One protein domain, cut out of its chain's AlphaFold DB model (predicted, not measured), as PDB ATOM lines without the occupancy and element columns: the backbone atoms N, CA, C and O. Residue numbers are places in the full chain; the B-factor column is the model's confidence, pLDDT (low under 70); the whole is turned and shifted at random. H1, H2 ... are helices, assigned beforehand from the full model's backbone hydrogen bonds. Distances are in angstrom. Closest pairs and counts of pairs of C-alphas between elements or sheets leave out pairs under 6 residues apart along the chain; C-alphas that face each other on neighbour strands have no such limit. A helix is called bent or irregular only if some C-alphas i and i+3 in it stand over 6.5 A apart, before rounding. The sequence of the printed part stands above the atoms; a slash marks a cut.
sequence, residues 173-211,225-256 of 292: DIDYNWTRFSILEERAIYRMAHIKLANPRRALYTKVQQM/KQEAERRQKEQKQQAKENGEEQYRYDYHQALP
ATOM      1  N   ASP A 173      47.095 -20.391  10.639       66.81
ATOM      2  CA  ASP A 173      46.122 -19.452  11.223       66.81
ATOM      3  C   ASP A 173      44.925 -19.078  10.329       66.81
ATOM      4  O   ASP A 173      44.047 -18.341  10.774       66.81
ATOM      5  N   ILE A 174      44.910 -19.502   9.062       69.44
ATOM      6  CA  ILE A 174      43.923 -19.042   8.067       69.44
ATOM      7  C   ILE A 174      43.196 -20.217   7.423       69.44
ATOM      8  O   ILE A 174      41.979 -20.179   7.274       69.44
ATOM      9  N   ASP A 175      43.939 -21.254   7.049       74.06
ATOM     10  CA  ASP A 175      43.427 -22.339   6.211       74.06
ATOM     11  C   ASP A 175      43.019 -23.572   7.030       74.06
ATOM     12  O   ASP A 175      42.450 -24.521   6.489       74.06
ATOM     13  N   TYR A 176      43.271 -23.559   8.342       76.25
ATOM     14  CA  TYR A 176      42.895 -24.639   9.243       76.25
ATOM     15  C   TYR A 176      41.940 -24.137  10.328       76.25
ATOM     16  O   TYR A 176      42.287 -23.341  11.190       76.25
ATOM     17  N   ASN A 177      40.721 -24.677  10.335       68.25
ATOM     18  CA  ASN A 177      39.698 -24.325  11.329       68.25
ATOM     19  C   ASN A 177      39.992 -24.882  12.742       68.25
ATOM     20  O   ASN A 177      39.259 -24.597  13.683       68.25
ATOM     21  N   TRP A 178      41.016 -25.730  12.894       77.12
ATOM     22  CA  TRP A 178      41.367 -26.412  14.151       77.12
ATOM     23  C   TRP A 178      42.551 -25.780  14.889       77.12
ATOM     24  O   TRP A 178      42.772 -26.065  16.062       77.12
ATOM     25  N   THR A 179      43.316 -24.929  14.217       75.81
ATOM     26  CA  THR A 179      44.427 -24.151  14.786       75.81
ATOM     27  C   THR A 179      43.941 -22.808  15.325       75.81
ATOM     28  O   THR A 179      44.472 -22.326  16.325       75.81
ATOM     29  N   ARG A 180      42.925 -22.206  14.690       80.12
ATOM     30  CA  ARG A 180      42.388 -20.895  15.055       80.12
ATOM     31  C   ARG A 180      40.892 -20.799  14.751       80.12
ATOM     32  O   ARG A 180      40.437 -21.191  13.681       80.12
ATOM     33  N   PHE A 181      40.132 -20.245  15.695       79.50
ATOM     34  CA  PHE A 181      38.721 -19.927  15.487       79.50
ATOM     35  C   PHE A 181      38.565 -18.825  14.435       79.50
ATOM     36  O   PHE A 181      39.381 -17.906  14.355       79.50
ATOM     37  N   SER A 182      37.490 -18.867  13.648       85.50
ATOM     38  CA  SER A 182      37.185 -17.772  12.726       85.50
ATOM     39  C   SER A 182      36.977 -16.462  13.496       85.50
ATOM     40  O   SER A 182      36.571 -16.452  14.658       85.50
ATOM     41  N   ILE A 183      37.195 -15.313  12.849       83.56
ATOM     42  CA  ILE A 183      37.105 -14.010  13.534       83.56
ATOM     43  C   ILE A 183      35.713 -13.742  14.143       83.56
ATOM     44  O   ILE A 183      35.582 -12.986  15.107       83.56
ATOM     45  N   LEU A 184      34.664 -14.363  13.590       88.69
ATOM     46  CA  LEU A 184      33.307 -14.339  14.141       88.69
ATOM     47  C   LEU A 184      33.222 -15.122  15.453       88.69
ATOM     48  O   LEU A 184      32.669 -14.621  16.434       88.69
ATOM     49  N   GLU A 185      33.797 -16.318  15.480       89.69
ATOM     50  CA  GLU A 185      33.852 -17.171  16.665       89.69
ATOM     51  C   GLU A 185      34.739 -16.560  17.750       89.69
ATOM     52  O   GLU A 185      34.312 -16.500  18.899       89.69
ATOM     53  N   GLU A 186      35.905 -16.001  17.407       90.50
ATOM     54  CA  GLU A 186      36.755 -15.268  18.358       90.50
ATOM     55  C   GLU A 186      35.979 -14.132  19.037       90.50
ATOM     56  O   GLU A 186      35.997 -13.997  20.262       90.50
ATOM     57  N   ARG A 187      35.229 -13.339  18.261       94.25
ATOM     58  CA  ARG A 187      34.396 -12.251  18.796       94.25
ATOM     59  C   ARG A 187      33.244 -12.774  19.651       94.25
ATOM     60  O   ARG A 187      32.929 -12.153  20.667       94.25
ATOM     61  N   ALA A 188      32.616 -13.886  19.273       93.00
ATOM     62  CA  ALA A 188      31.555 -14.510  20.060       93.00
ATOM     63  C   ALA A 188      32.095 -15.055  21.391       93.00
ATOM     64  O   ALA A 188      31.518 -14.785  22.446       93.00
ATOM     65  N   ILE A 189      33.239 -15.740  21.357       91.69
ATOM     66  CA  ILE A 189      33.955 -16.230  22.538       91.69
ATOM     67  C   ILE A 189      34.348 -15.053  23.428       91.69
ATOM     68  O   ILE A 189      34.076 -15.101  24.626       91.69
ATOM     69  N   TYR A 190      34.899 -13.975  22.865       94.81
ATOM     70  CA  TYR A 190      35.282 -12.776  23.611       94.81
ATOM     71  C   TYR A 190      34.077 -12.128  24.303       94.81
ATOM     72  O   TYR A 190      34.125 -11.883  25.508       94.81
ATOM     73  N   ARG A 191      32.966 -11.916  23.582       92.62
ATOM     74  CA  ARG A 191      31.718 -11.375  24.153       92.62
ATOM     75  C   ARG A 191      31.182 -12.270  25.267       92.62
ATOM     76  O   ARG A 191      30.922 -11.794  26.368       92.62
ATOM     77  N   MET A 192      31.077 -13.574  25.016       85.88
ATOM     78  CA  MET A 192      30.612 -14.537  26.014       85.88
ATOM     79  C   MET A 192      31.540 -14.606  27.223       85.88
ATOM     80  O   MET A 192      31.052 -14.719  28.339       85.88
ATOM     81  N   ALA A 193      32.857 -14.540  27.035       90.19
ATOM     82  CA  ALA A 193      33.829 -14.518  28.121       90.19
ATOM     83  C   ALA A 193      33.668 -13.262  28.982       90.19
ATOM     84  O   ALA A 193      33.610 -13.381  30.202       90.19
ATOM     85  N   HIS A 194      33.500 -12.088  28.369       90.00
ATOM     86  CA  HIS A 194      33.262 -10.839  29.097       90.00
ATOM     87  C   HIS A 194      31.965 -10.897  29.906       90.00
ATOM     88  O   HIS A 194      31.970 -10.560  31.085       90.00
ATOM     89  N   ILE A 195      30.886 -11.436  29.335       83.56
ATOM     90  CA  ILE A 195      29.620 -11.653  30.054       83.56
ATOM     91  C   ILE A 195      29.774 -12.715  31.164       83.56
ATOM     92  O   ILE A 195      29.229 -12.568  32.260       83.56
ATOM     93  N   LYS A 196      30.540 -13.788  30.914       81.44
ATOM     94  CA  LYS A 196      30.819 -14.868  31.882       81.44
ATOM     95  C   LYS A 196      31.703 -14.409  33.046       81.44
ATOM     96  O   LYS A 196      31.564 -14.970  34.131       81.44
ATOM     97  N   LEU A 197      32.598 -13.445  32.828       78.75
ATOM     98  CA  LEU A 197      33.490 -12.870  33.843       78.75
ATOM     99  C   LEU A 197      32.834 -11.709  34.599       78.75
ATOM    100  O   LEU A 197      33.072 -11.548  35.791       78.75
ATOM    101  N   ALA A 198      31.959 -10.947  33.943       77.06
ATOM    102  CA  ALA A 198      31.235  -9.832  34.548       77.06
ATOM    103  C   ALA A 198      30.114 -10.263  35.511       77.06
ATOM    104  O   ALA A 198      29.495  -9.413  36.143       77.06
ATOM    105  N   ASN A 199      29.843 -11.566  35.645       71.56
ATOM    106  CA  ASN A 199      28.878 -12.100  36.600       71.56
ATOM    107  C   ASN A 199      29.574 -12.492  37.922       71.56
ATOM    108  O   ASN A 199      30.006 -13.641  38.062       71.56
ATOM    109  N   PRO A 200      29.614 -11.615  38.950       68.56
ATOM    110  CA  PRO A 200      30.173 -11.953  40.265       68.56
ATOM    111  C   PRO A 200      29.381 -13.060  40.985       68.56
ATOM    112  O   PRO A 200      29.814 -13.580  42.009       68.56
ATOM    113  N   ARG A 201      28.205 -13.439  40.459       59.09
ATOM    114  CA  ARG A 201      27.314 -14.468  41.014       59.09
ATOM    115  C   ARG A 201      27.429 -15.827  40.328       59.09
ATOM    116  O   ARG A 201      26.564 -16.673  40.553       59.09
ATOM    117  N   ARG A 202      28.472 -16.086  39.526       58.81
ATOM    118  CA  ARG A 202      28.815 -17.466  39.147       58.81
ATOM    119  C   ARG A 202      29.264 -18.175  40.423       58.81
ATOM    120  O   ARG A 202      30.411 -18.086  40.836       58.81
ATOM    121  N   ALA A 203      28.285 -18.720  41.128       56.19
ATOM    122  CA  ALA A 203      28.340 -18.914  42.558       56.19
ATOM    123  C   ALA A 203      29.383 -19.963  42.960       56.19
ATOM    124  O   ALA A 203      29.086 -21.147  43.095       56.19
ATOM    125  N   LEU A 204      30.601 -19.503  43.239       52.59
ATOM    126  CA  LEU A 204      31.547 -20.241  44.073       52.59
ATOM    127  C   LEU A 204      31.034 -20.350  45.525       52.59
ATOM    128  O   LEU A 204      31.495 -21.202  46.273       52.59
ATOM    129  N   TYR A 205      30.030 -19.548  45.908       48.53
ATOM    130  CA  TYR A 205      29.482 -19.499  47.267       48.53
ATOM    131  C   TYR A 205      28.276 -20.428  47.525       48.53
ATOM    132  O   TYR A 205      27.980 -20.726  48.679       48.53
ATOM    133  N   THR A 206      27.573 -20.928  46.496       53.53
ATOM    134  CA  THR A 206      26.370 -21.772  46.707       53.53
ATOM    135  C   THR A 206      26.673 -23.264  46.820       53.53
ATOM    136  O   THR A 206      25.893 -23.985  47.437       53.53
ATOM    137  N   LYS A 207      27.813 -23.745  46.301       49.38
ATOM    138  CA  LYS A 207      28.226 -25.147  46.499       49.38
ATOM    139  C   LYS A 207      28.638 -25.444  47.944       49.38
ATOM    140  O   LYS A 207      28.436 -26.560  48.403       49.38
ATOM    141  N   VAL A 208      29.150 -24.449  48.671       49.31
ATOM    142  CA  VAL A 208      29.515 -24.610  50.090       49.31
ATOM    143  C   VAL A 208      28.268 -24.641  50.983       49.31
ATOM    144  O   VAL A 208      28.202 -25.450  51.901       49.31
ATOM    145  N   GLN A 209      27.227 -23.855  50.674       55.84
ATOM    146  CA  GLN A 209      25.955 -23.913  51.414       55.84
ATOM    147  C   GLN A 209      25.146 -25.192  51.145       55.84
ATOM    148  O   GLN A 209      24.488 -25.688  52.053       55.84
ATOM    149  N   GLN A 210      25.215 -25.768  49.939       53.94
ATOM    150  CA  GLN A 210      24.512 -27.022  49.622       53.94
ATOM    151  C   GLN A 210      25.096 -28.260  50.328       53.94
ATOM    152  O   GLN A 210      24.384 -29.245  50.492       53.94
ATOM    153  N   MET A 211      26.356 -28.208  50.777       48.28
ATOM    154  CA  MET A 211      27.016 -29.303  51.506       48.28
ATOM    155  C   MET A 211      26.876 -29.195  53.036       48.28
ATOM    156  O   MET A 211      27.238 -30.131  53.742       48.28
ATOM    157  N   LYS A 225      11.918 -11.815  51.982       72.88
ATOM    158  CA  LYS A 225      11.220 -10.784  51.199       72.88
ATOM    159  C   LYS A 225      12.202  -9.830  50.507       72.88
ATOM    160  O   LYS A 225      12.032  -9.563  49.320       72.88
ATOM    161  N   GLN A 226      13.260  -9.394  51.195       72.94
ATOM    162  CA  GLN A 226      14.304  -8.546  50.597       72.94
ATOM    163  C   GLN A 226      15.096  -9.258  49.492       72.94
ATOM    164  O   GLN A 226      15.431  -8.648  48.475       72.94
ATOM    165  N   GLU A 227      15.393 -10.548  49.657       74.94
ATOM    166  CA  GLU A 227      16.090 -11.321  48.628       74.94
ATOM    167  C   GLU A 227      15.206 -11.563  47.395       74.94
ATOM    168  O   GLU A 227      15.675 -11.406  46.266       74.94
ATOM    169  N   ALA A 228      13.917 -11.861  47.594       76.31
ATOM    170  CA  ALA A 228      12.955 -11.996  46.501       76.31
ATOM    171  C   ALA A 228      12.765 -10.678  45.728       76.31
ATOM    172  O   ALA A 228      12.745 -10.691  44.496       76.31
ATOM    173  N   GLU A 229      12.695  -9.541  46.426       79.56
ATOM    174  CA  GLU A 229      12.575  -8.217  45.805       79.56
ATOM    175  C   GLU A 229      13.834  -7.842  45.007       79.56
ATOM    176  O   GLU A 229      13.734  -7.393  43.863       79.56
ATOM    177  N   ARG A 230      15.034  -8.109  45.547       75.00
ATOM    178  CA  ARG A 230      16.292  -7.937  44.797       75.00
ATOM    179  C   ARG A 230      16.325  -8.795  43.538       75.00
ATOM    180  O   ARG A 230      16.710  -8.302  42.482       75.00
ATOM    181  N   ARG A 231      15.881 -10.051  43.630       79.19
ATOM    182  CA  ARG A 231      15.872 -10.987  42.497       79.19
ATOM    183  C   ARG A 231      14.862 -10.580  41.419       79.19
ATOM    184  O   ARG A 231      15.175 -10.683  40.236       79.19
ATOM    185  N   GLN A 232      13.697 -10.051  41.802       78.62
ATOM    186  CA  GLN A 232      12.741  -9.465  40.852       78.62
ATOM    187  C   GLN A 232      13.293  -8.201  40.182       78.62
ATOM    188  O   GLN A 232      13.108  -8.014  38.978       78.62
ATOM    189  N   LYS A 233      13.991  -7.339  40.930       79.50
ATOM    190  CA  LYS A 233      14.586  -6.113  40.382       79.50
ATOM    191  C   LYS A 233      15.712  -6.421  39.387       79.50
ATOM    192  O   LYS A 233      15.751  -5.802  38.327       79.50
ATOM    193  N   GLU A 234      16.544  -7.422  39.686       76.75
ATOM    194  CA  GLU A 234      17.587  -7.934  38.783       76.75
ATOM    195  C   GLU A 234      16.977  -8.537  37.498       76.75
ATOM    196  O   GLU A 234      17.408  -8.187  36.400       76.75
ATOM    197  N   GLN A 235      15.918  -9.356  37.598       76.50
ATOM    198  CA  GLN A 235      15.222  -9.893  36.413       76.50
ATOM    199  C   GLN A 235      14.594  -8.791  35.550       76.50
ATOM    200  O   GLN A 235      14.658  -8.850  34.323       76.50
ATOM    201  N   LYS A 236      14.015  -7.759  36.174       78.12
ATOM    202  CA  LYS A 236      13.416  -6.628  35.455       78.12
ATOM    203  C   LYS A 236      14.470  -5.761  34.755       78.12
ATOM    204  O   LYS A 236      14.178  -5.211  33.695       78.12
ATOM    205  N   GLN A 237      15.675  -5.645  35.317       75.06
ATOM    206  CA  GLN A 237      16.807  -4.984  34.658       75.06
ATOM    207  C   GLN A 237      17.310  -5.786  33.457       75.06
ATOM    208  O   GLN A 237      17.424  -5.212  32.380       75.06
ATOM    209  N   GLN A 238      17.495  -7.102  33.597       71.44
ATOM    210  CA  GLN A 238      17.884  -7.955  32.466       71.44
ATOM    211  C   GLN A 238      16.840  -7.958  31.344       71.44
ATOM    212  O   GLN A 238      17.201  -7.895  30.174       71.44
ATOM    213  N   ALA A 239      15.545  -7.986  31.675       71.56
ATOM    214  CA  ALA A 239      14.486  -7.929  30.668       71.56
ATOM    215  C   ALA A 239      14.451  -6.582  29.919       71.56
ATOM    216  O   ALA A 239      14.179  -6.562  28.721       71.56
ATOM    217  N   LYS A 240      14.749  -5.467  30.604       69.88
ATOM    218  CA  LYS A 240      14.887  -4.152  29.958       69.88
ATOM    219  C   LYS A 240      16.086  -4.101  29.020       69.88
ATOM    220  O   LYS A 240      15.926  -3.671  27.888       69.88
ATOM    221  N   GLU A 241      17.244  -4.569  29.474       64.81
ATOM    222  CA  GLU A 241      18.476  -4.562  28.675       64.81
ATOM    223  C   GLU A 241      18.324  -5.429  27.413       64.81
ATOM    224  O   GLU A 241      18.642  -4.992  26.310       64.81
ATOM    225  N   ASN A 242      17.705  -6.608  27.544       64.19
ATOM    226  CA  ASN A 242      17.437  -7.492  26.408       64.19
ATOM    227  C   ASN A 242      16.393  -6.903  25.432       64.19
ATOM    228  O   ASN A 242      16.499  -7.075  24.219       64.19
ATOM    229  N   GLY A 243      15.391  -6.176  25.944       64.56
ATOM    230  CA  GLY A 243      14.409  -5.463  25.119       64.56
ATOM    231  C   GLY A 243      15.000  -4.257  24.378       64.56
ATOM    232  O   GLY A 243      14.648  -4.018  23.223       64.56
ATOM    233  N   GLU A 244      15.923  -3.526  25.003       59.97
ATOM    234  CA  GLU A 244      16.655  -2.416  24.378       59.97
ATOM    235  C   GLU A 244      17.609  -2.913  23.280       59.97
ATOM    236  O   GLU A 244      17.680  -2.300  22.212       59.97
ATOM    237  N   GLU A 245      18.282  -4.052  23.479       58.84
ATOM    238  CA  GLU A 245      19.078  -4.689  22.423       58.84
ATOM    239  C   GLU A 245      18.212  -5.158  21.247       58.84
ATOM    240  O   GLU A 245      18.579  -4.936  20.089       58.84
ATOM    241  N   GLN A 246      17.040  -5.739  21.520       61.25
ATOM    242  CA  GLN A 246      16.111  -6.165  20.474       61.25
ATOM    243  C   GLN A 246      15.539  -4.972  19.689       61.25
ATOM    244  O   GLN A 246      15.514  -5.012  18.459       61.25
ATOM    245  N   TYR A 247      15.165  -3.882  20.367       63.59
ATOM    246  CA  TYR A 247      14.698  -2.648  19.721       63.59
ATOM    247  C   TYR A 247      15.802  -1.983  18.888       63.59
ATOM    248  O   TYR A 247      15.558  -1.502  17.780       63.59
ATOM    249  N   ARG A 248      17.047  -1.999  19.381       69.19
ATOM    250  CA  ARG A 248      18.213  -1.513  18.634       69.19
ATOM    251  C   ARG A 248      18.456  -2.339  17.371       69.19
ATOM    252  O   ARG A 248      18.774  -1.767  16.330       69.19
ATOM    253  N   TYR A 249      18.313  -3.660  17.445       63.34
ATOM    254  CA  TYR A 249      18.487  -4.542  16.291       63.34
ATOM    255  C   TYR A 249      17.403  -4.316  15.224       63.34
ATOM    256  O   TYR A 249      17.722  -4.224  14.039       63.34
ATOM    257  N   ASP A 250      16.148  -4.144  15.648       69.75
ATOM    258  CA  ASP A 250      15.006  -3.889  14.761       69.75
ATOM    259  C   ASP A 250      15.103  -2.512  14.073       69.75
ATOM    260  O   ASP A 250      14.952  -2.392  12.856       69.75
ATOM    261  N   TYR A 251      15.507  -1.471  14.814       65.44
ATOM    262  CA  TYR A 251      15.748  -0.137  14.248       65.44
ATOM    263  C   TYR A 251      16.835  -0.153  13.161       65.44
ATOM    264  O   TYR A 251      16.688   0.484  12.116       65.44
ATOM    265  N   HIS A 252      17.913  -0.916  13.367       66.75
ATOM    266  CA  HIS A 252      18.970  -1.066  12.365       66.75
ATOM    267  C   HIS A 252      18.531  -1.871  11.128       66.75
ATOM    268  O   HIS A 252      19.039  -1.597  10.039       66.75
ATOM    269  N   GLN A 253      17.583  -2.808  11.255       62.50
ATOM    270  CA  GLN A 253      17.007  -3.522  10.107       62.50
ATOM    271  C   GLN A 253      16.000  -2.692   9.310       62.50
ATOM    272  O   GLN A 253      15.879  -2.890   8.102       62.50
ATOM    273  N   ALA A 254      15.293  -1.761   9.948       59.28
ATOM    274  CA  ALA A 254      14.293  -0.953   9.262       59.28
ATOM    275  C   ALA A 254      14.910   0.132   8.356       59.28
ATOM    276  O   ALA A 254      14.310   0.511   7.353       59.28
ATOM    277  N   LEU A 255      16.115   0.626   8.671       55.06
ATOM    278  CA  LEU A 255      16.794   1.718   7.951       55.06
ATOM    279  C   LEU A 255      16.920   1.565   6.410       55.06
ATOM    280  O   LEU A 255      16.671   2.556   5.724       55.06
ATOM    281  N   PRO A 256      17.216   0.393   5.813       57.56
ATOM    282  CA  PRO A 256      17.235   0.246   4.349       57.56
ATOM    283  C   PRO A 256      15.855   0.344   3.659       57.56
ATOM    284  O   PRO A 256      15.800   0.438   2.431       57.56
TER     285      PRO A 256
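AT A GLANCE: This is residues 173 to 211 and 225 to 256 of the 292 residues of the protein "Zds_C domain-containing protein" of Glarea lozoyensis (strain ATCC 74030 / MF5533) (UniProt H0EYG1). One long single helix, H3, makes one side of a flat, open model, and a thinner run of chain makes the other side, with an empty gap between the two. That second run holds the helix H1, which runs roughly alongside H3 in nearly the opposite sense, and the small helix H2 at its far end, with no helix packed on another. The printed part has 71 residues with three named helices, in the order H1, H2, H3 along the chain, and no named strand; the class is all helix, with 52 residues in named elements. The whole is extended, with a radius of gyration of the C-alphas of 18.7 A, and the C-alphas span 54 by 41 by 13 A.

HOW THE PARTS SIT: H3, residues 225 to 256, is the longest helix and stands free over its whole length. It is apart from H1, residues 183 to 197, with no C-alpha of the one within 8 A of the other. H3 is apart from H2, residues 206 to 210, by the same measure. H1 and H2 are also apart, though a short link of 8 residues joins them. In the backbones of H1 and H2 every O i to N i+4 pair is within hydrogen-bond range, and in H3 27 of 28 are. H3 is irregular, but only just: C-alphas 253 and 256 are 6.9 A apart, and its line is a rough one.

IN THESE COORDINATES: H3 measures 48.5 A from C-alpha 225 at (11.220, -10.784, 51.199) to C-alpha 256 at (17.235, 0.246, 4.349), with z falling between these two ends. H1 has 15 residues and measures 20.7 A from C-alpha 183 at (37.105, -14.010, 13.534) to C-alpha 197 at (33.490, -12.870, 33.843), with z rising between these two ends. H2 has 5 residues, Thr 206 to Gln 210, and measures 6.3 A. Residues 173 to 182, before H1, hold no named helix.

THE WHOLE: The two C-alphas farthest apart are those of Asp 175 and Lys 225, at 56.5 A, and the C-alphas of the first and last printed residues, Asp 173 and Pro 256, are 35.6 A apart. Residues 212 to 224 are not printed, and C-alphas 211 and 225 are 24.3 A apart across this cut, which lies in the link from H2 to H3. The mean pLDDT of the printed part is 71.8, and 32 residues are under 70: residues 173 to 174, residue 177, residues 200 to 211 and residues 240 to 256. The mean pLDDT is 89 for H1, 69 for H3 and 52 for H2.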